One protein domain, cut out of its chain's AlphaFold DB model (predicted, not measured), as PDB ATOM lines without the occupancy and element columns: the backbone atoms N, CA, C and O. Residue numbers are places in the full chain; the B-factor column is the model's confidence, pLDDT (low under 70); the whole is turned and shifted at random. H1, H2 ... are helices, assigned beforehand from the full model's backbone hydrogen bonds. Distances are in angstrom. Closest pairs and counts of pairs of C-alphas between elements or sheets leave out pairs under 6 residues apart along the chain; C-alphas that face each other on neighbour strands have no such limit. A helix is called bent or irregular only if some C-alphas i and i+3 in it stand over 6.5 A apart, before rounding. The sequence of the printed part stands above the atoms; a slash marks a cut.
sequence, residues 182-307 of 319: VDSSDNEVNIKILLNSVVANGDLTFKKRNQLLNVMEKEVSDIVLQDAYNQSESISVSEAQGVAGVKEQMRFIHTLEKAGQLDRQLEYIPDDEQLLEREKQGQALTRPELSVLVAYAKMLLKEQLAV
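What this domain is: This is residues 182 to 307 of the 319 residues of the protein "Glutamate dehydrogenase" of Vibrio ishigakensis (UniProt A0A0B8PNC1). A long helix, H3, forms the spine of a rod, with a helical hairpin of H1 and H2 at its first end and a loose group of H4, H5 and H6 at its other end. H1 folds back from H2 so that its first residues meet H3, while H6 packs on the last part of H3 and slants away from it, and residues 301 to 307 stick out free. The printed part has 126 residues with six named helices, H1 to H6 in order along the chain, and no named strand; the class is all helix. The whole is loose, with a radius of gyration of the C-alphas of 20.2 A and spans of 64 by 28 by 22 A.

Where its parts are: H1, residues 182 to 200, is 26.6 A long and begins with C-alpha 182 at (-44.339, -4.310, -58.008). H2 holds residues 206 to 215 and is 14.5 A long. H3, residues 217 to 240, is the longest helix at 34.6 A and begins with C-alpha 217 at (-45.608, -12.584, -70.074). H4, residues 242 to 258, is 24.7 A long; it is irregular, with C-alphas 244 and 247 7.3 A apart, and has a kink of 29 degrees near residue 249. H5, residues 272 to 280, is 12.4 A long. H6, residues 287 to 305, is 26.1 A long and ends with C-alpha 305 at (-26.295, -12.188, -51.946).

How they stand to each other: H1 and H2 form a helical hairpin and touch, their closest C-alphas being those of Val 199 and Phe 206 at 6.4 A; they run opposite ways at a shallow tilt of 34.8 degrees, only just short of steep. H2 and H3 meet only through their link. H1 touches H3 with residues 183 to 188 alone, closest at the C-alphas of Asp 183 and Val 224, 6.1 A, at a steep tilt of 40 degrees, opposite ways. H3 touches H6 with residues 231 to 239 alone, closest at the C-alphas of Ile 235 and Leu 290, 6.1 A, at a steep tilt of 60 degrees, opposite ways. H4 and H5 form a second helical hairpin and touch, H4 with residues 243 to 250 alone; their closest C-alphas are those of Val 243 and Glu 279, 5.8 A, at a shallow tilt of 6 degrees, opposite ways. H4 is close to but not clearly touching H6, the C-alphas of Ile 253 and Leu 293 being 7.7 A apart. H1 and H6 are apart. Every O i to N i+4 pair is within hydrogen-bond range in H1, H2, H3, H5 and H6; in H4 10 of 13 are.

The domain as a whole: The two farthest C-alphas, of Gly 202 and Lys 280, are 65.6 A apart. The printed part has no cut. The link from H4 to H5, residues 259 to 271, is long. The mean pLDDT of the printed part is 94.3, and residue 307 alone is under 70.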
ATOM      1  N   VAL A 182     -45.740  -4.735 -58.152       90.25
ATOM      2  CA  VAL A 182     -44.339  -4.310 -58.008       90.25
ATOM      3  C   VAL A 182     -43.407  -5.389 -58.551       90.25
ATOM      4  O   VAL A 182     -42.526  -5.090 -59.351       90.25
ATOM      5  N   ASP A 183     -43.659  -6.647 -58.194       92.69
ATOM      6  CA  ASP A 183     -42.822  -7.779 -58.594       92.69
ATOM      7  C   ASP A 183     -42.824  -8.011 -60.119       92.69
ATOM      8  O   ASP A 183     -41.778  -8.201 -60.746       92.69
ATOM      9  N   SER A 184     -43.989  -7.865 -60.763       93.06
ATOM     10  CA  SER A 184     -44.090  -7.910 -62.231       93.06
ATOM     11  C   SER A 184     -43.256  -6.808 -62.892       93.06
ATOM     12  O   SER A 184     -42.563  -7.057 -63.879       93.06
ATOM     13  N   SER A 185     -43.291  -5.592 -62.333       90.56
ATOM     14  CA  SER A 185     -42.511  -4.458 -62.835       90.56
ATOM     15  C   SER A 185     -41.008  -4.672 -62.641       90.56
ATOM     16  O   SER A 185     -40.231  -4.373 -63.548       90.56
ATOM     17  N   ASP A 186     -40.584  -5.203 -61.495       90.62
ATOM     18  CA  ASP A 186     -39.173  -5.489 -61.211       90.62
ATOM     19  C   ASP A 186     -38.609  -6.528 -62.191       90.62
ATOM     20  O   ASP A 186     -37.547  -6.315 -62.789       90.62
ATOM     21  N   ASN A 187     -39.345  -7.618 -62.427       92.25
ATOM     22  CA  ASN A 187     -38.988  -8.622 -63.428       92.25
ATOM     23  C   ASN A 187     -38.902  -8.008 -64.834       92.25
ATOM     24  O   ASN A 187     -37.899  -8.183 -65.534       92.25
ATOM     25  N   GLU A 188     -39.910  -7.231 -65.236       92.25
ATOM     26  CA  GLU A 188     -39.941  -6.589 -66.549       92.25
ATOM     27  C   GLU A 188     -38.754  -5.628 -66.746       92.25
ATOM     28  O   GLU A 188     -38.097  -5.651 -67.792       92.25
ATOM     29  N   VAL A 189     -38.444  -4.790 -65.752       93.62
ATOM     30  CA  VAL A 189     -37.322  -3.842 -65.807       93.62
ATOM     31  C   VAL A 189     -35.987  -4.580 -65.908       93.62
ATOM     32  O   VAL A 189     -35.176  -4.229 -66.769       93.62
ATOM     33  N   ASN A 190     -35.767  -5.626 -65.109       92.62
ATOM     34  CA  ASN A 190     -34.529  -6.408 -65.149       92.62
ATOM     35  C   ASN A 190     -34.321  -7.089 -66.510       92.62
ATOM     36  O   ASN A 190     -33.233  -7.009 -67.090       92.62
ATOM     37  N   ILE A 191     -35.378  -7.674 -67.083       93.94
ATOM     38  CA  ILE A 191     -35.332  -8.258 -68.431       93.94
ATOM     39  C   ILE A 191     -35.048  -7.167 -69.475       93.94
ATOM     40  O   ILE A 191     -34.219  -7.355 -70.370       93.94
ATOM     41  N   LYS A 192     -35.685  -5.993 -69.366       93.19
ATOM     42  CA  LYS A 192     -35.439  -4.863 -70.274       93.19
ATOM     43  C   LYS A 192     -33.998  -4.372 -70.210       93.19
ATOM     44  O   LYS A 192     -33.455  -4.069 -71.269       93.19
ATOM     45  N   ILE A 193     -33.389  -4.285 -69.026       93.19
ATOM     46  CA  ILE A 193     -31.983  -3.886 -68.867       93.19
ATOM     47  C   ILE A 193     -31.088  -4.824 -69.680       93.19
ATOM     48  O   ILE A 193     -30.345  -4.351 -70.541       93.19
ATOM     49  N   LEU A 194     -31.237  -6.140 -69.495       94.62
ATOM     50  CA  LEU A 194     -30.476  -7.148 -70.236       94.62
ATOM     51  C   LEU A 194     -30.689  -7.026 -71.754       94.62
ATOM     52  O   LEU A 194     -29.729  -6.952 -72.522       94.62
ATOM     53  N   LEU A 195     -31.946  -6.986 -72.203       95.00
ATOM     54  CA  LEU A 195     -32.252  -6.956 -73.633       95.00
ATOM     55  C   LEU A 195     -31.832  -5.642 -74.301       95.00
ATOM     56  O   LEU A 195     -31.440  -5.652 -75.465       95.00
ATOM     57  N   ASN A 196     -31.881  -4.516 -73.586       94.19
ATOM     58  CA  ASN A 196     -31.431  -3.228 -74.112       94.19
ATOM     59  C   ASN A 196     -29.922  -3.229 -74.399       94.19
ATOM     60  O   ASN A 196     -29.511  -2.622 -75.384       94.19
ATOM     61  N   SER A 197     -29.109  -3.945 -73.613       95.00
ATOM     62  CA  SER A 197     -27.683  -4.130 -73.918       95.00
ATOM     63  C   SER A 197     -27.470  -4.892 -75.230       95.00
ATOM     64  O   SER A 197     -26.632  -4.502 -76.039       95.00
ATOM     65  N   VAL A 198     -28.278  -5.923 -75.502       95.38
ATOM     66  CA  VAL A 198     -28.226  -6.676 -76.771       95.38
ATOM     67  C   VAL A 198     -28.675  -5.808 -77.952       95.38
ATOM     68  O   VAL A 198     -28.092  -5.868 -79.033       95.38
ATOM     69  N   VAL A 199     -29.687  -4.957 -77.745       95.69
ATOM     70  CA  VAL A 199     -30.124  -3.983 -78.758       95.69
ATOM     71  C   VAL A 199     -29.024  -2.964 -79.056       95.69
ATOM     72  O   VAL A 199     -28.771  -2.673 -80.222       95.69
ATOM     73  N   ALA A 200     -28.348  -2.447 -78.027       95.62
ATOM     74  CA  ALA A 200     -27.250  -1.495 -78.185       95.62
ATOM     75  C   ALA A 200     -26.059  -2.089 -78.960       95.62
ATOM     76  O   ALA A 200     -25.419  -1.374 -79.727       95.62
ATOM     77  N   ASN A 201     -25.816  -3.397 -78.820       95.38
ATOM     78  CA  ASN A 201     -24.784  -4.126 -79.565       95.38
ATOM     79  C   ASN A 201     -25.178  -4.449 -81.020       95.38
ATOM     80  O   ASN A 201     -24.337  -4.889 -81.798       95.38
ATOM     81  N   GLY A 202     -26.436  -4.216 -81.412       94.62
ATOM     82  CA  GLY A 202     -26.934  -4.446 -82.773       94.62
ATOM     83  C   GLY A 202     -27.439  -5.866 -83.054       94.62
ATOM     84  O   GLY A 202     -27.995  -6.107 -84.126       94.62
ATOM     85  N   ASP A 203     -27.331  -6.785 -82.091       94.31
ATOM     86  CA  ASP A 203     -27.722  -8.196 -82.247       94.31
ATOM     87  C   ASP A 203     -29.243  -8.420 -82.146       94.31
ATOM     88  O   ASP A 203     -29.773  -9.455 -82.560       94.31
ATOM     89  N   LEU A 204     -29.981  -7.436 -81.619       95.56
ATOM     90  CA  LEU A 204     -31.436  -7.476 -81.478       95.56
ATOM     91  C   LEU A 204     -32.061  -6.149 -81.912       95.56
ATOM     92  O   LEU A 204     -31.636  -5.074 -81.506       95.56
ATOM     93  N   THR A 205     -33.132  -6.194 -82.704       96.69
ATOM     94  CA  THR A 205     -33.894  -4.973 -82.999       96.69
ATOM     95  C   THR A 205     -34.862  -4.663 -81.863       96.69
ATOM     96  O   THR A 205     -35.428  -5.568 -81.246       96.69
ATOM     97  N   PHE A 206     -35.158  -3.381 -81.647       95.38
ATOM     98  CA  PHE A 206     -36.151  -2.948 -80.658       95.38
ATOM     99  C   PHE A 206     -37.517  -3.638 -80.830       95.38
ATOM    100  O   PHE A 206     -38.168  -4.015 -79.858       95.38
ATOM    101  N   LYS A 207     -37.937  -3.868 -82.084       96.38
ATOM    102  CA  LYS A 207     -39.182  -4.581 -82.398       96.38
ATOM    103  C   LYS A 207     -39.148  -6.031 -81.906       96.38
ATOM    104  O   LYS A 207     -40.107  -6.474 -81.282       96.38
ATOM    105  N   LYS A 208     -38.052  -6.755 -82.161       95.50
ATOM    106  CA  LYS A 208     -37.880  -8.139 -81.693       95.50
ATOM    107  C   LYS A 208     -37.776  -8.214 -80.167       95.50
ATOM    108  O   LYS A 208     -38.335  -9.129 -79.579       95.50
ATOM    109  N   ARG A 209     -37.148  -7.222 -79.522       95.56
ATOM    110  CA  ARG A 209     -37.120  -7.096 -78.055       95.56
ATOM    111  C   ARG A 209     -38.526  -7.064 -77.463       95.56
ATOM    112  O   ARG A 209     -38.813  -7.824 -76.549       95.56
ATOM    113  N   ASN A 210     -39.407  -6.217 -77.994       94.88
ATOM    114  CA  ASN A 210     -40.783  -6.122 -77.494       94.88
ATOM    115  C   ASN A 210     -41.578  -7.413 -77.742       94.88
ATOM    116  O   ASN A 210     -42.379  -7.803 -76.904       94.88
ATOM    117  N   GLN A 211     -41.341  -8.097 -78.868       95.38
ATOM    118  CA  GLN A 211     -41.948  -9.411 -79.112       95.38
ATOM    119  C   GLN A 211     -41.497 -10.442 -78.074       95.38
ATOM    120  O   GLN A 211     -42.324 -11.214 -77.608       95.38
ATOM    121  N   LEU A 212     -40.218 -10.431 -77.692       94.12
ATOM    122  CA  LEU A 212     -39.696 -11.335 -76.672       94.12
ATOM    123  C   LEU A 212     -40.311 -11.065 -75.293       94.12
ATOM    124  O   LEU A 212     -40.699 -12.014 -74.625       94.12
ATOM    125  N   LEU A 213     -40.470  -9.792 -74.907       93.81
ATOM    126  CA  LEU A 213     -41.163  -9.424 -73.663       93.81
ATOM    127  C   LEU A 213     -42.594  -9.975 -73.623       93.81
ATOM    128  O   LEU A 213     -42.984 -10.566 -72.626       93.81
ATOM    129  N   ASN A 214     -43.344  -9.848 -74.723       94.19
ATOM    130  CA  ASN A 214     -44.708 -10.379 -74.796       94.19
ATOM    131  C   ASN A 214     -44.747 -11.910 -74.701       94.19
ATOM    132  O   ASN A 214     -45.680 -12.468 -74.138       94.19
ATOM    133  N   VAL A 215     -43.753 -12.605 -75.263       95.38
ATOM    134  CA  VAL A 215     -43.672 -14.071 -75.166       95.38
ATOM    135  C   VAL A 215     -43.410 -14.516 -73.726       95.38
ATOM    136  O   VAL A 215     -43.918 -15.559 -73.346       95.38
ATOM    137  N   MET A 216     -42.671 -13.723 -72.940       94.56
ATOM    138  CA  MET A 216     -42.322 -14.011 -71.542       94.56
ATOM    139  C   MET A 216     -43.430 -13.671 -70.532       94.56
ATOM    140  O   MET A 216     -43.253 -13.918 -69.341       94.56
ATOM    141  N   GLU A 217     -44.545 -13.072 -70.967       93.38
ATOM    142  CA  GLU A 217     -45.608 -12.584 -70.074       93.38
ATOM    143  C   GLU A 217     -46.117 -13.686 -69.137       93.38
ATOM    144  O   GLU A 217     -46.249 -13.472 -67.931       93.38
ATOM    145  N   LYS A 218     -46.352 -14.886 -69.681       94.88
ATOM    146  CA  LYS A 218     -46.861 -16.011 -68.897       94.88
ATOM    147  C   LYS A 218     -45.831 -16.485 -67.872       94.88
ATOM    148  O   LYS A 218     -46.185 -16.698 -66.718       94.88
ATOM    149  N   GLU A 219     -44.577 -16.650 -68.275       94.38
ATOM    150  CA  GLU A 219     -43.506 -17.117 -67.397       94.38
ATOM    151  C   GLU A 219     -43.237 -16.122 -66.266       94.38
ATOM    152  O   GLU A 219     -43.086 -16.530 -65.118       94.38
ATOM    153  N   VAL A 220     -43.234 -14.817 -66.565       94.69
ATOM    154  CA  VAL A 220     -43.115 -13.770 -65.542       94.69
ATOM    155  C   VAL A 220     -44.311 -13.813 -64.592       94.69
ATOM    156  O   VAL A 220     -44.118 -13.767 -63.381       94.69
ATOM    157  N   SER A 221     -45.535 -13.970 -65.110       94.75
ATOM    158  CA  SER A 221     -46.724 -14.112 -64.264       94.75
ATOM    159  C   SER A 221     -46.635 -15.334 -63.344       94.75
ATOM    160  O   SER A 221     -47.010 -15.234 -62.178       94.75
ATOM    161  N   ASP A 222     -46.160 -16.477 -63.839       95.69
ATOM    162  CA  ASP A 222     -46.016 -17.695 -63.034       95.69
ATOM    163  C   ASP A 222     -44.973 -17.502 -61.914       95.69
ATOM    164  O   ASP A 222     -45.216 -17.914 -60.777       95.69
ATOM    165  N   ILE A 223     -43.847 -16.832 -62.203       95.19
ATOM    166  CA  ILE A 223     -42.812 -16.493 -61.209       95.19
ATOM    167  C   ILE A 223     -43.389 -15.586 -60.118       95.19
ATOM    168  O   ILE A 223     -43.305 -15.920 -58.940       95.19
ATOM    169  N   VAL A 224     -44.044 -14.491 -60.508       96.06
ATOM    170  CA  VAL A 224     -44.629 -13.519 -59.570       96.06
ATOM    171  C   VAL A 224     -45.670 -14.175 -58.658       96.06
ATOM    172  O   VAL A 224     -45.707 -13.929 -57.452       96.06
ATOM    173  N   LEU A 225     -46.525 -15.044 -59.209       94.75
ATOM    174  CA  LEU A 225     -47.520 -15.768 -58.416       94.75
ATOM    175  C   LEU A 225     -46.865 -16.737 -57.425       94.75
ATOM    176  O   LEU A 225     -47.321 -16.846 -56.283       94.75
ATOM    177  N   GLN A 226     -45.797 -17.423 -57.838       96.19
ATOM    178  CA  GLN A 226     -45.050 -18.316 -56.960       96.19
ATOM    179  C   GLN A 226     -44.342 -17.548 -55.837       96.19
ATOM    180  O   GLN A 226     -44.371 -17.988 -54.686       96.19
ATOM    181  N   ASP A 227     -43.757 -16.391 -56.138       93.88
ATOM    182  CA  ASP A 227     -43.073 -15.550 -55.155       93.88
ATOM    183  C   ASP A 227     -44.055 -14.963 -54.133       93.88
ATOM    184  O   ASP A 227     -43.807 -15.035 -52.922       93.88
ATOM    185  N   ALA A 228     -45.219 -14.485 -54.585       94.12
ATOM    186  CA  ALA A 228     -46.298 -14.031 -53.705       94.12
ATOM    187  C   ALA A 228     -46.805 -15.154 -52.777       94.12
ATOM    188  O   ALA A 228     -47.027 -14.935 -51.577       94.12
ATOM    189  N   TYR A 229     -46.945 -16.375 -53.309       95.12
ATOM    190  CA  TYR A 229     -47.322 -17.550 -52.522       95.12
ATOM    191  C   TYR A 229     -46.258 -17.884 -51.467       95.12
ATOM    192  O   TYR A 229     -46.579 -17.980 -50.282       95.12
ATOM    193  N   ASN A 230     -44.988 -17.987 -51.870       95.12
ATOM    194  CA  ASN A 230     -43.870 -18.319 -50.982       95.12
ATOM    195  C   ASN A 230     -43.697 -17.285 -49.860       95.12
ATOM    196  O   ASN A 230     -43.393 -17.637 -48.719       95.12
ATOM    197  N   GLN A 231     -43.918 -16.002 -50.154       94.31
ATOM    198  CA  GLN A 231     -43.877 -14.941 -49.149       94.31
ATOM    199  C   GLN A 231     -44.975 -15.124 -48.093       94.31
ATOM    200  O   GLN A 231     -44.698 -15.069 -46.892       94.31
ATOM    201  N   SER A 232     -46.205 -15.398 -48.526       95.25
ATOM    202  CA  SER A 232     -47.335 -15.661 -47.625       95.25
ATOM    203  C   SER A 232     -47.165 -16.960 -46.825       95.25
ATOM    204  O   SER A 232     -47.548 -17.035 -45.650       95.25
ATOM    205  N   GLU A 233     -46.567 -17.983 -47.439       96.62
ATOM    206  CA  GLU A 233     -46.216 -19.246 -46.791       96.62
ATOM    207  C   GLU A 233     -45.156 -19.031 -45.705       96.62
ATOM    208  O   GLU A 233     -45.356 -19.470 -44.575       96.62
ATOM    209  N   SER A 234     -44.091 -18.276 -45.993       96.06
ATOM    210  CA  SER A 234     -43.033 -17.946 -45.026       96.06
ATOM    211  C   SER A 234     -43.579 -17.259 -43.767       96.06
ATOM    212  O   SER A 234     -43.223 -17.625 -42.641       96.06
ATOM    213  N   ILE A 235     -44.522 -16.323 -43.934       97.75
ATOM    214  CA  ILE A 235     -45.222 -15.680 -42.809       97.75
ATOM    215  C   ILE A 235     -46.023 -16.715 -42.014       97.75
ATOM    216  O   ILE A 235     -45.989 -16.711 -40.787       97.75
ATOM    217  N   SER A 236     -46.713 -17.631 -42.694       97.06
ATOM    218  CA  SER A 236     -47.536 -18.661 -42.048       97.06
ATOM    219  C   SER A 236     -46.700 -19.688 -41.283       97.06
ATOM    220  O   SER A 236     -47.066 -20.074 -40.176       97.06
ATOM    221  N   VAL A 237     -45.554 -20.095 -41.831       96.44
ATOM    222  CA  VAL A 237     -44.585 -20.960 -41.143       96.44
ATOM    223  C   VAL A 237     -44.020 -20.254 -39.910       96.44
ATOM    224  O   VAL A 237     -43.919 -20.869 -38.852       96.44
ATOM    225  N   SER A 238     -43.699 -18.962 -40.021       95.69
ATOM    226  CA  SER A 238     -43.188 -18.161 -38.901       95.69
ATOM    227  C   SER A 238     -44.236 -17.974 -37.799       95.69
ATOM    228  O   SER A 238     -43.923 -18.113 -36.621       95.69
ATOM    229  N   GLU A 239     -45.494 -17.720 -38.171       96.25
ATOM    230  CA  GLU A 239     -46.624 -17.628 -37.238       96.25
ATOM    231  C   GLU A 239     -46.858 -18.959 -36.510       96.25
ATOM    232  O   GLU A 239     -47.075 -18.973 -35.300       96.25
ATOM    233  N   ALA A 240     -46.760 -20.088 -37.220       96.00
ATOM    234  CA  ALA A 240     -46.979 -21.421 -36.658       96.00
ATOM    235  C   ALA A 240     -45.957 -21.818 -35.576       96.00
ATOM    236  O   ALA A 240     -46.249 -22.691 -34.759       96.00
ATOM    237  N   GLN A 241     -44.782 -21.178 -35.532       95.19
ATOM    238  CA  GLN A 241     -43.819 -21.352 -34.436       95.19
ATOM    239  C   GLN A 241     -44.344 -20.771 -33.113       95.19
ATOM    240  O   GLN A 241     -43.950 -21.226 -32.036       95.19
ATOM    241  N   GLY A 242     -45.239 -19.781 -33.183       94.69
ATOM    242  CA  GLY A 242     -45.837 -19.122 -32.031       94.69
ATOM    243  C   GLY A 242     -44.791 -18.612 -31.040       94.69
ATOM    244  O   GLY A 242     -43.735 -18.099 -31.410       94.69
ATOM    245  N   VAL A 243     -45.083 -18.789 -29.752       95.88
ATOM    246  CA  VAL A 243     -44.234 -18.342 -28.636       95.88
ATOM    247  C   VAL A 243     -42.815 -18.922 -28.700       95.88
ATOM    248  O   VAL A 243     -41.861 -18.255 -28.306       95.88
ATOM    249  N   ALA A 244     -42.641 -20.125 -29.256       95.44
ATOM    250  CA  ALA A 244     -41.333 -20.766 -29.340       95.44
ATOM    251  C   ALA A 244     -40.344 -20.025 -30.259       95.44
ATOM    252  O   ALA A 244     -39.145 -20.193 -30.075       95.44
ATOM    253  N   GLY A 245     -40.830 -19.219 -31.213       94.00
ATOM    254  CA  GLY A 245     -39.993 -18.443 -32.139       94.00
ATOM    255  C   GLY A 245     -39.687 -17.011 -31.686       94.00
ATOM    256  O   GLY A 245     -38.905 -16.317 -32.340       94.00
ATOM    257  N   VAL A 246     -40.279 -16.537 -30.581       95.50
ATOM    258  CA  VAL A 246     -40.182 -15.125 -30.159       95.50
ATOM    259  C   VAL A 246     -38.733 -14.719 -29.878       95.50
ATOM    260  O   VAL A 246     -38.299 -13.645 -30.286       95.50
ATOM    261  N   LYS A 247     -37.932 -15.586 -29.248       94.50
ATOM    262  CA  LYS A 247     -36.532 -15.271 -28.897       94.50
ATOM    263  C   LYS A 247     -35.626 -15.168 -30.122       94.50
ATOM    264  O   LYS A 247     -34.678 -14.383 -30.141       94.50
ATOM    265  N   GLU A 248     -35.852 -15.996 -31.134       95.19
ATOM    266  CA  GLU A 248     -35.196 -15.932 -32.440       95.19
ATOM    267  C   GLU A 248     -35.577 -14.633 -33.159       95.19
ATOM    268  O   GLU A 248     -34.693 -13.912 -33.620       95.19
ATOM    269  N   GLN A 249     -36.869 -14.293 -33.176       96.38
ATOM    270  CA  GLN A 249     -37.386 -13.063 -33.783       96.38
ATOM    271  C   GLN A 249     -36.824 -11.806 -33.096       96.38
ATOM    272  O   GLN A 249     -36.361 -10.898 -33.779       96.38
ATOM    273  N   MET A 250     -36.759 -11.779 -31.759       96.88
ATOM    274  CA  MET A 250     -36.132 -10.689 -30.995       96.88
ATOM    275  C   MET A 250     -34.648 -10.517 -31.341       96.88
ATOM    276  O   MET A 250     -34.191  -9.404 -31.589       96.88
ATOM    277  N   ARG A 251     -33.885 -11.617 -31.427       97.06
ATOM    278  CA  ARG A 251     -32.470 -11.561 -31.837       97.06
ATOM    279  C   ARG A 251     -32.303 -11.020 -33.255       97.06
ATOM    280  O   ARG A 251     -31.349 -10.285 -33.521       97.06
ATOM    281  N   PHE A 252     -33.209 -11.379 -34.161       96.62
ATOM    282  CA  PHE A 252     -33.201 -10.860 -35.523       96.62
ATOM    283  C   PHE A 252     -33.489  -9.352 -35.554       96.62
ATOM    284  O   PHE A 252     -32.714  -8.605 -36.147       96.62
ATOM    285  N   ILE A 253     -34.511  -8.895 -34.826       97.81
ATOM    286  CA  ILE A 253     -34.817  -7.470 -34.626       97.81
ATOM    287  C   ILE A 253     -33.582  -6.710 -34.127       97.81
ATOM    288  O   ILE A 253     -33.165  -5.744 -34.760       97.81
ATOM    289  N   HIS A 254     -32.938  -7.174 -33.050       97.50
ATOM    290  CA  HIS A 254     -31.741  -6.519 -32.504       97.50
ATOM    291  C   HIS A 254     -30.582  -6.477 -33.505       97.50
ATOM    292  O   HIS A 254     -29.802  -5.526 -33.518       97.50
ATOM    293  N   THR A 255     -30.456  -7.507 -34.347       95.88
ATOM    294  CA  THR A 255     -29.438  -7.554 -35.406       95.88
ATOM    295  C   THR A 255     -29.679  -6.455 -36.440       95.88
ATOM    296  O   THR A 255     -28.736  -5.741 -36.784       95.88
ATOM    297  N   LEU A 256     -30.927  -6.278 -36.884       96.12
ATOM    298  CA  LEU A 256     -31.306  -5.225 -37.828       96.12
ATOM    299  C   LEU A 256     -31.133  -3.823 -37.226       96.12
ATOM    300  O   LEU A 256     -30.583  -2.939 -37.882       96.12
ATOM    301  N   GLU A 257     -31.538  -3.616 -35.971       96.06
ATOM    302  CA  GLU A 257     -31.363  -2.331 -35.277       96.06
ATOM    303  C   GLU A 257     -29.883  -1.968 -35.119       96.06
ATOM    304  O   GLU A 257     -29.473  -0.847 -35.416       96.06
ATOM    305  N   LYS A 258     -29.044  -2.929 -34.712       95.88
ATOM    306  CA  LYS A 258     -27.596  -2.717 -34.571       95.88
ATOM    307  C   LYS A 258     -26.926  -2.387 -35.907       95.88
ATOM    308  O   LYS A 258     -25.939  -1.655 -35.923       95.88
ATOM    309  N   ALA A 259     -27.446  -2.927 -37.007       92.81
ATOM    310  CA  ALA A 259     -27.003  -2.603 -38.359       92.81
ATOM    311  C   ALA A 259     -27.553  -1.257 -38.875       92.81
ATOM    312  O   ALA A 259     -27.177  -0.835 -39.965       92.81
ATOM    313  N   GLY A 260     -28.428  -0.579 -38.119       93.31
ATOM    314  CA  GLY A 260     -29.099   0.652 -38.544       93.31
ATOM    315  C   GLY A 260     -30.130   0.435 -39.654       93.31
ATOM    316  O   GLY A 260     -30.482   1.384 -40.347       93.31
ATOM    317  N   GLN A 261     -30.579  -0.806 -39.851       92.75
ATOM    318  CA  GLN A 261     -31.505  -1.184 -40.919       92.75
ATOM    319  C   GLN A 261     -32.969  -1.118 -40.477       92.75
ATOM    320  O   GLN A 261     -33.831  -0.922 -41.323       92.75
ATOM    321  N   LEU A 262     -33.257  -1.263 -39.181       95.75
ATOM    322  CA  LEU A 262     -34.613  -1.240 -38.629       95.75
ATOM    323  C   LEU A 262     -34.762  -0.132 -37.584       95.75
ATOM    324  O   LEU A 262     -33.958  -0.045 -36.658       95.75
ATOM    325  N   ASP A 263     -35.842   0.641 -37.701       95.12
ATOM    326  CA  ASP A 263     -36.396   1.463 -36.626       95.12
ATOM    327  C   ASP A 263     -37.736   0.851 -36.200       95.12
ATOM    328  O   ASP A 263     -38.737   0.932 -36.915       95.12
ATOM    329  N   ARG A 264     -37.763   0.207 -35.028       94.31
ATOM    330  CA  ARG A 264     -38.970  -0.470 -34.535       94.31
ATOM    331  C   ARG A 264     -40.149   0.467 -34.320       94.31
ATOM    332  O   ARG A 264     -41.286   0.029 -34.483       94.31
ATOM    333  N   GLN A 265     -39.903   1.716 -33.927       93.38
ATOM    334  CA  GLN A 265     -40.984   2.656 -33.643       93.38
ATOM    335  C   GLN A 265     -41.688   3.067 -34.931       93.38
ATOM    336  O   GLN A 265     -42.916   3.143 -34.948       93.38
ATOM    337  N   LEU A 266     -40.919   3.275 -36.003       93.50
ATOM    338  CA  LEU A 266     -41.459   3.599 -37.322       93.50
ATOM    339  C   LEU A 266     -42.299   2.449 -37.894       93.50
ATOM    340  O   LEU A 266     -43.346   2.683 -38.492       93.50
ATOM    341  N   GLU A 267     -41.852   1.215 -37.669       94.69
ATOM    342  CA  GLU A 267     -42.498   0.002 -38.184       94.69
ATOM    343  C   GLU A 267     -43.577  -0.574 -37.253       94.69
ATOM    344  O   GLU A 267     -44.198  -1.598 -37.552       94.69
ATOM    345  N   TYR A 268     -43.819   0.079 -36.110       95.19
ATOM    346  CA  TYR A 268     -44.765  -0.358 -35.081       95.19
ATOM    347  C   TYR A 268     -44.497  -1.781 -34.557       95.19
ATOM    348  O   TYR A 268     -45.423  -2.497 -34.168       95.19
ATOM    349  N   ILE A 269     -43.226  -2.189 -34.529       96.56
ATOM    350  CA  ILE A 269     -42.793  -3.459 -33.940       96.56
ATOM    351  C   ILE A 269     -42.688  -3.288 -32.418       96.56
ATOM    352  O   ILE A 269     -42.068  -2.321 -31.964       96.56
ATOM    353  N   PRO A 270     -43.254  -4.202 -31.605       95.06
ATOM    354  CA  PRO A 270     -43.212  -4.069 -30.154       95.06
ATOM    355  C   PRO A 270     -41.779  -4.079 -29.601       95.06
ATOM    356  O   PRO A 270     -40.880  -4.743 -30.128       95.06
ATOM    357  N   ASP A 271     -41.574  -3.342 -28.511       95.81
ATOM    358  CA  ASP A 271     -40.325  -3.392 -27.755       95.81
ATOM    359  C   ASP A 271     -40.166  -4.727 -27.000       95.81
ATOM    360  O   ASP A 271     -41.075  -5.561 -26.942       95.81
ATOM    361  N   ASP A 272     -38.985  -4.941 -26.420       95.88
ATOM    362  CA  ASP A 272     -38.659  -6.184 -25.715       95.88
ATOM    363  C   ASP A 272     -39.605  -6.449 -24.531       95.88
ATOM    364  O   ASP A 272     -39.965  -7.597 -24.283       95.88
ATOM    365  N   GLU A 273     -40.033  -5.408 -23.809       96.06
ATOM    366  CA  GLU A 273     -40.937  -5.550 -22.663       96.06
ATOM    367  C   GLU A 273     -42.324  -6.016 -23.120       96.06
ATOM    368  O   GLU A 273     -42.875  -6.970 -22.567       96.06
ATOM    369  N   GLN A 274     -42.854  -5.409 -24.182       94.88
ATOM    370  CA  GLN A 274     -44.128  -5.785 -24.786       94.88
ATOM    371  C   GLN A 274     -44.094  -7.203 -25.361       94.88
ATOM    372  O   GLN A 274     -45.060  -7.947 -25.184       94.88
ATOM    373  N   LEU A 275     -43.005  -7.599 -26.032       95.56
ATOM    374  CA  LEU A 275     -42.856  -8.958 -26.561       95.56
ATOM    375  C   LEU A 275     -42.810  -9.995 -25.442       95.56
ATOM    376  O   LEU A 275     -43.511 -10.999 -25.527       95.56
ATOM    377  N   LEU A 276     -42.049  -9.738 -24.374       94.56
ATOM    378  CA  LEU A 276     -41.967 -10.637 -23.221       94.56
ATOM    379  C   LEU A 276     -43.294 -10.727 -22.458       94.56
ATOM    380  O   LEU A 276     -43.641 -11.791 -21.946       94.56
ATOM    381  N   GLU A 277     -44.049  -9.633 -22.366       95.56
ATOM    382  CA  GLU A 277     -45.376  -9.654 -21.747       95.56
ATOM    383  C   GLU A 277     -46.379 -10.454 -22.589       95.56
ATOM    384  O   GLU A 277     -47.087 -11.306 -22.050       95.56
ATOM    385  N   ARG A 278     -46.382 -10.270 -23.917       94.81
ATOM    386  CA  ARG A 278     -47.175 -11.104 -24.835       94.81
ATOM    387  C   ARG A 278     -46.777 -12.580 -24.737       94.81
ATOM    388  O   ARG A 278     -47.658 -13.429 -24.624       94.81
ATOM    389  N   GLU A 279     -45.477 -12.883 -24.680       94.69
ATOM    390  CA  GLU A 279     -44.946 -14.249 -24.558       94.69
ATOM    391  C   GLU A 279     -45.530 -14.964 -23.327       94.69
ATOM    392  O   GLU A 279     -46.039 -16.082 -23.430       94.69
ATOM    393  N   LYS A 280     -45.541 -14.291 -22.164       94.94
ATOM    394  CA  LYS A 280     -46.133 -14.813 -20.915       94.94
ATOM    395  C   LYS A 280     -47.637 -15.067 -21.022       94.94
ATOM    396  O   LYS A 280     -48.154 -15.944 -20.335       94.94
ATOM    397  N   GLN A 281     -48.330 -14.313 -21.872       95.31
ATOM    398  CA  GLN A 281     -49.757 -14.472 -22.156       95.31
ATOM    399  C   GLN A 281     -50.033 -15.511 -23.258       95.31
ATOM    400  O   GLN A 281     -51.182 -15.696 -23.657       95.31
ATOM    401  N   GLY A 282     -49.004 -16.209 -23.750       94.56
ATOM    402  CA  GLY A 282     -49.138 -17.194 -24.821       94.56
ATOM    403  C   GLY A 282     -49.262 -16.575 -26.217       94.56
ATOM    404  O   GLY A 282     -49.663 -17.264 -27.153       94.56
ATOM    405  N   GLN A 283     -48.946 -15.288 -26.362       94.94
ATOM    406  CA  GLN A 283     -49.023 -14.539 -27.614       94.94
ATOM    407  C   GLN A 283     -47.624 -14.309 -28.192       94.94
ATOM    408  O   GLN A 283     -46.666 -14.047 -27.468       94.94
ATOM    409  N   ALA A 284     -47.511 -14.386 -29.514       96.19
ATOM    410  CA  ALA A 284     -46.283 -14.101 -30.254       96.19
ATOM    411  C   ALA A 284     -46.458 -12.844 -31.119       96.19
ATOM    412  O   ALA A 284     -47.450 -12.118 -30.988       96.19
ATOM    413  N   LEU A 285     -45.503 -12.589 -32.017       97.44
ATOM    414  CA  LEU A 285     -45.705 -11.624 -33.092       97.44
ATOM    415  C   LEU A 285     -46.907 -12.028 -33.955       97.44
ATOM    416  O   LEU A 285     -47.093 -13.191 -34.312       97.44
ATOM    417  N   THR A 286     -47.714 -11.037 -34.296       97.62
ATOM    418  CA  THR A 286     -48.850 -11.154 -35.207       97.62
ATOM    419  C   THR A 286     -48.377 -11.216 -36.660       97.62
ATOM    420  O   THR A 286     -47.273 -10.786 -36.994       97.62
ATOM    421  N   ARG A 287     -49.227 -11.703 -37.571       97.69
ATOM    422  CA  ARG A 287     -48.910 -11.748 -39.010       97.69
ATOM    423  C   ARG A 287     -48.502 -10.393 -39.612       97.69
ATOM    424  O   ARG A 287     -47.553 -10.393 -40.394       97.69
ATOM    425  N   PRO A 288     -49.126  -9.246 -39.269       98.25
ATOM    426  CA  PRO A 288     -48.662  -7.938 -39.737       98.25
ATOM    427  C   PRO A 288     -47.250  -7.584 -39.266       98.25
ATOM    428  O   PRO A 288     -46.476  -7.026 -40.037       98.25
ATOM    429  N   GLU A 289     -46.889  -7.934 -38.029       98.19
ATOM    430  CA  GLU A 289     -45.536  -7.711 -37.503       98.19
ATOM    431  C   GLU A 289     -44.527  -8.659 -38.180       98.19
ATOM    432  O   GLU A 289     -43.450  -8.238 -38.595       98.19
ATOM    433  N   LEU A 290     -44.896  -9.928 -38.391       98.12
ATOM    434  CA  LEU A 290     -44.077 -10.891 -39.139       98.12
ATOM    435  C   LEU A 290     -43.891 -10.490 -40.607       98.12
ATOM    436  O   LEU A 290     -42.818 -10.708 -41.163       98.12
ATOM    437  N   SER A 291     -44.903  -9.882 -41.229       97.94
ATOM    438  CA  SER A 291     -44.834  -9.392 -42.613       97.94
ATOM    439  C   SER A 291     -43.723  -8.356 -42.786       97.94
ATOM    440  O   SER A 291     -42.961  -8.421 -43.750       97.94
ATOM    441  N   VAL A 292     -43.585  -7.449 -41.813       97.44
ATOM    442  CA  VAL A 292     -42.487  -6.476 -41.751       97.44
ATOM    443  C   VAL A 292     -41.146  -7.196 -41.604       97.44
ATOM    444  O   VAL A 292     -40.241  -6.972 -42.407       97.44
ATOM    445  N   LEU A 293     -41.013  -8.117 -40.642       97.00
ATOM    446  CA  LEU A 293     -39.749  -8.839 -40.438       97.00
ATOM    447  C   LEU A 293     -39.319  -9.642 -41.675       97.00
ATOM    448  O   LEU A 293     -38.135  -9.654 -42.012       97.00
ATOM    449  N   VAL A 294     -40.261 -10.274 -42.380       95.88
ATOM    450  CA  VAL A 294     -39.983 -10.990 -43.634       95.88
ATOM    451  C   VAL A 294     -39.503 -10.027 -44.722       95.88
ATOM    452  O   VAL A 294     -38.557 -10.357 -45.437       95.88
ATOM    453  N   ALA A 295     -40.083  -8.827 -44.838       94.25
ATOM    454  CA  ALA A 295     -39.620  -7.819 -45.793       94.25
ATOM    455  C   ALA A 295     -38.166  -7.393 -45.517       94.25
ATOM    456  O   ALA A 295     -37.333  -7.425 -46.428       94.25
ATOM    457  N   TYR A 296     -37.827  -7.104 -44.257       95.19
ATOM    458  CA  TYR A 296     -36.451  -6.787 -43.862       95.19
ATOM    459  C   TYR A 296     -35.485  -7.952 -44.087       95.19
ATOM    460  O   TYR A 296     -34.375  -7.746 -44.579       95.19
ATOM    461  N   ALA A 297     -35.903  -9.186 -43.797       93.38
ATOM    462  CA  ALA A 297     -35.098 -10.372 -44.075       93.38
ATOM    463  C   ALA A 297     -34.800 -10.518 -45.573       93.38
ATOM    464  O   ALA A 297     -33.653 -10.769 -45.944       93.38
ATOM    465  N   LYS A 298     -35.796 -10.302 -46.444       91.50
ATOM    466  CA  LYS A 298     -35.606 -10.319 -47.904       91.50
ATOM    467  C   LYS A 298     -34.607  -9.251 -48.353       91.50
ATOM    468  O   LYS A 298     -33.730  -9.555 -49.157       91.50
ATOM    469  N   MET A 299     -34.723  -8.025 -47.839       89.81
ATOM    470  CA  MET A 299     -33.803  -6.933 -48.179       89.81
ATOM    471  C   MET A 299     -32.370  -7.242 -47.743       89.81
ATOM    472  O   MET A 299     -31.456  -7.157 -48.560       89.81
ATOM    473  N   LEU A 300     -32.183  -7.692 -46.500       90.44
ATOM    474  CA  LEU A 300     -30.875  -8.072 -45.974       90.44
ATOM    475  C   LEU A 300     -30.246  -9.216 -46.781       90.44
ATOM    476  O   LEU A 300     -29.074  -9.145 -47.148       90.44
ATOM    477  N   LEU A 301     -31.015 -10.267 -47.083       89.38
ATOM    478  CA  LEU A 301     -30.529 -11.386 -47.893       89.38
ATOM    479  C   LEU A 301     -30.175 -10.934 -49.309       89.38
ATOM    480  O   LEU A 301     -29.146 -11.346 -49.832       89.38
ATOM    481  N   LYS A 302     -30.982 -10.058 -49.919       87.06
ATOM    482  CA  LYS A 302     -30.679  -9.481 -51.233       87.06
ATOM    483  C   LYS A 302     -29.352  -8.723 -51.211       87.06
ATOM    484  O   LYS A 302     -28.547  -8.921 -52.114       87.06
ATOM    485  N   GLU A 303     -29.097  -7.908 -50.190       87.56
ATOM    486  CA  GLU A 303     -27.823  -7.193 -50.033       87.56
ATOM    487  C   GLU A 303     -26.640  -8.149 -49.846       87.56
ATOM    488  O   GLU A 303     -25.619  -7.997 -50.513       87.56
ATOM    489  N   GLN A 304     -26.779  -9.166 -48.992       87.19
ATOM    490  CA  GLN A 304     -25.716 -10.144 -48.738       87.19
ATOM    491  C   GLN A 304     -25.409 -11.012 -49.964       87.19
ATOM    492  O   GLN A 304     -24.247 -11.311 -50.233       87.19
ATOM    493  N   LEU A 305     -26.437 -11.399 -50.720       86.00
ATOM    494  CA  LEU A 305     -26.295 -12.188 -51.946       86.00
ATOM    495  C   LEU A 305     -25.829 -11.345 -53.139       86.00
ATOM    496  O   LEU A 305     -25.289 -11.895 -54.094       86.00
ATOM    497  N   ALA A 306     -25.994 -10.020 -53.087       79.06
ATOM    498  CA  ALA A 306     -25.462  -9.107 -54.094       79.06
ATOM    499  C   ALA A 306     -23.925  -8.954 -54.023       79.06
ATOM    500  O   ALA A 306     -23.333  -8.342 -54.916       79.06
ATOM    501  N   VAL A 307     -23.258  -9.519 -53.007       56.81
ATOM    502  CA  VAL A 307     -21.798  -9.441 -52.841       56.81
ATOM    503  C   VAL A 307     -21.065 -10.451 -53.752       56.81
ATOM    504  O   VAL A 307     -20.995 -11.642 -53.473       56.81
TER     505      VAL A 307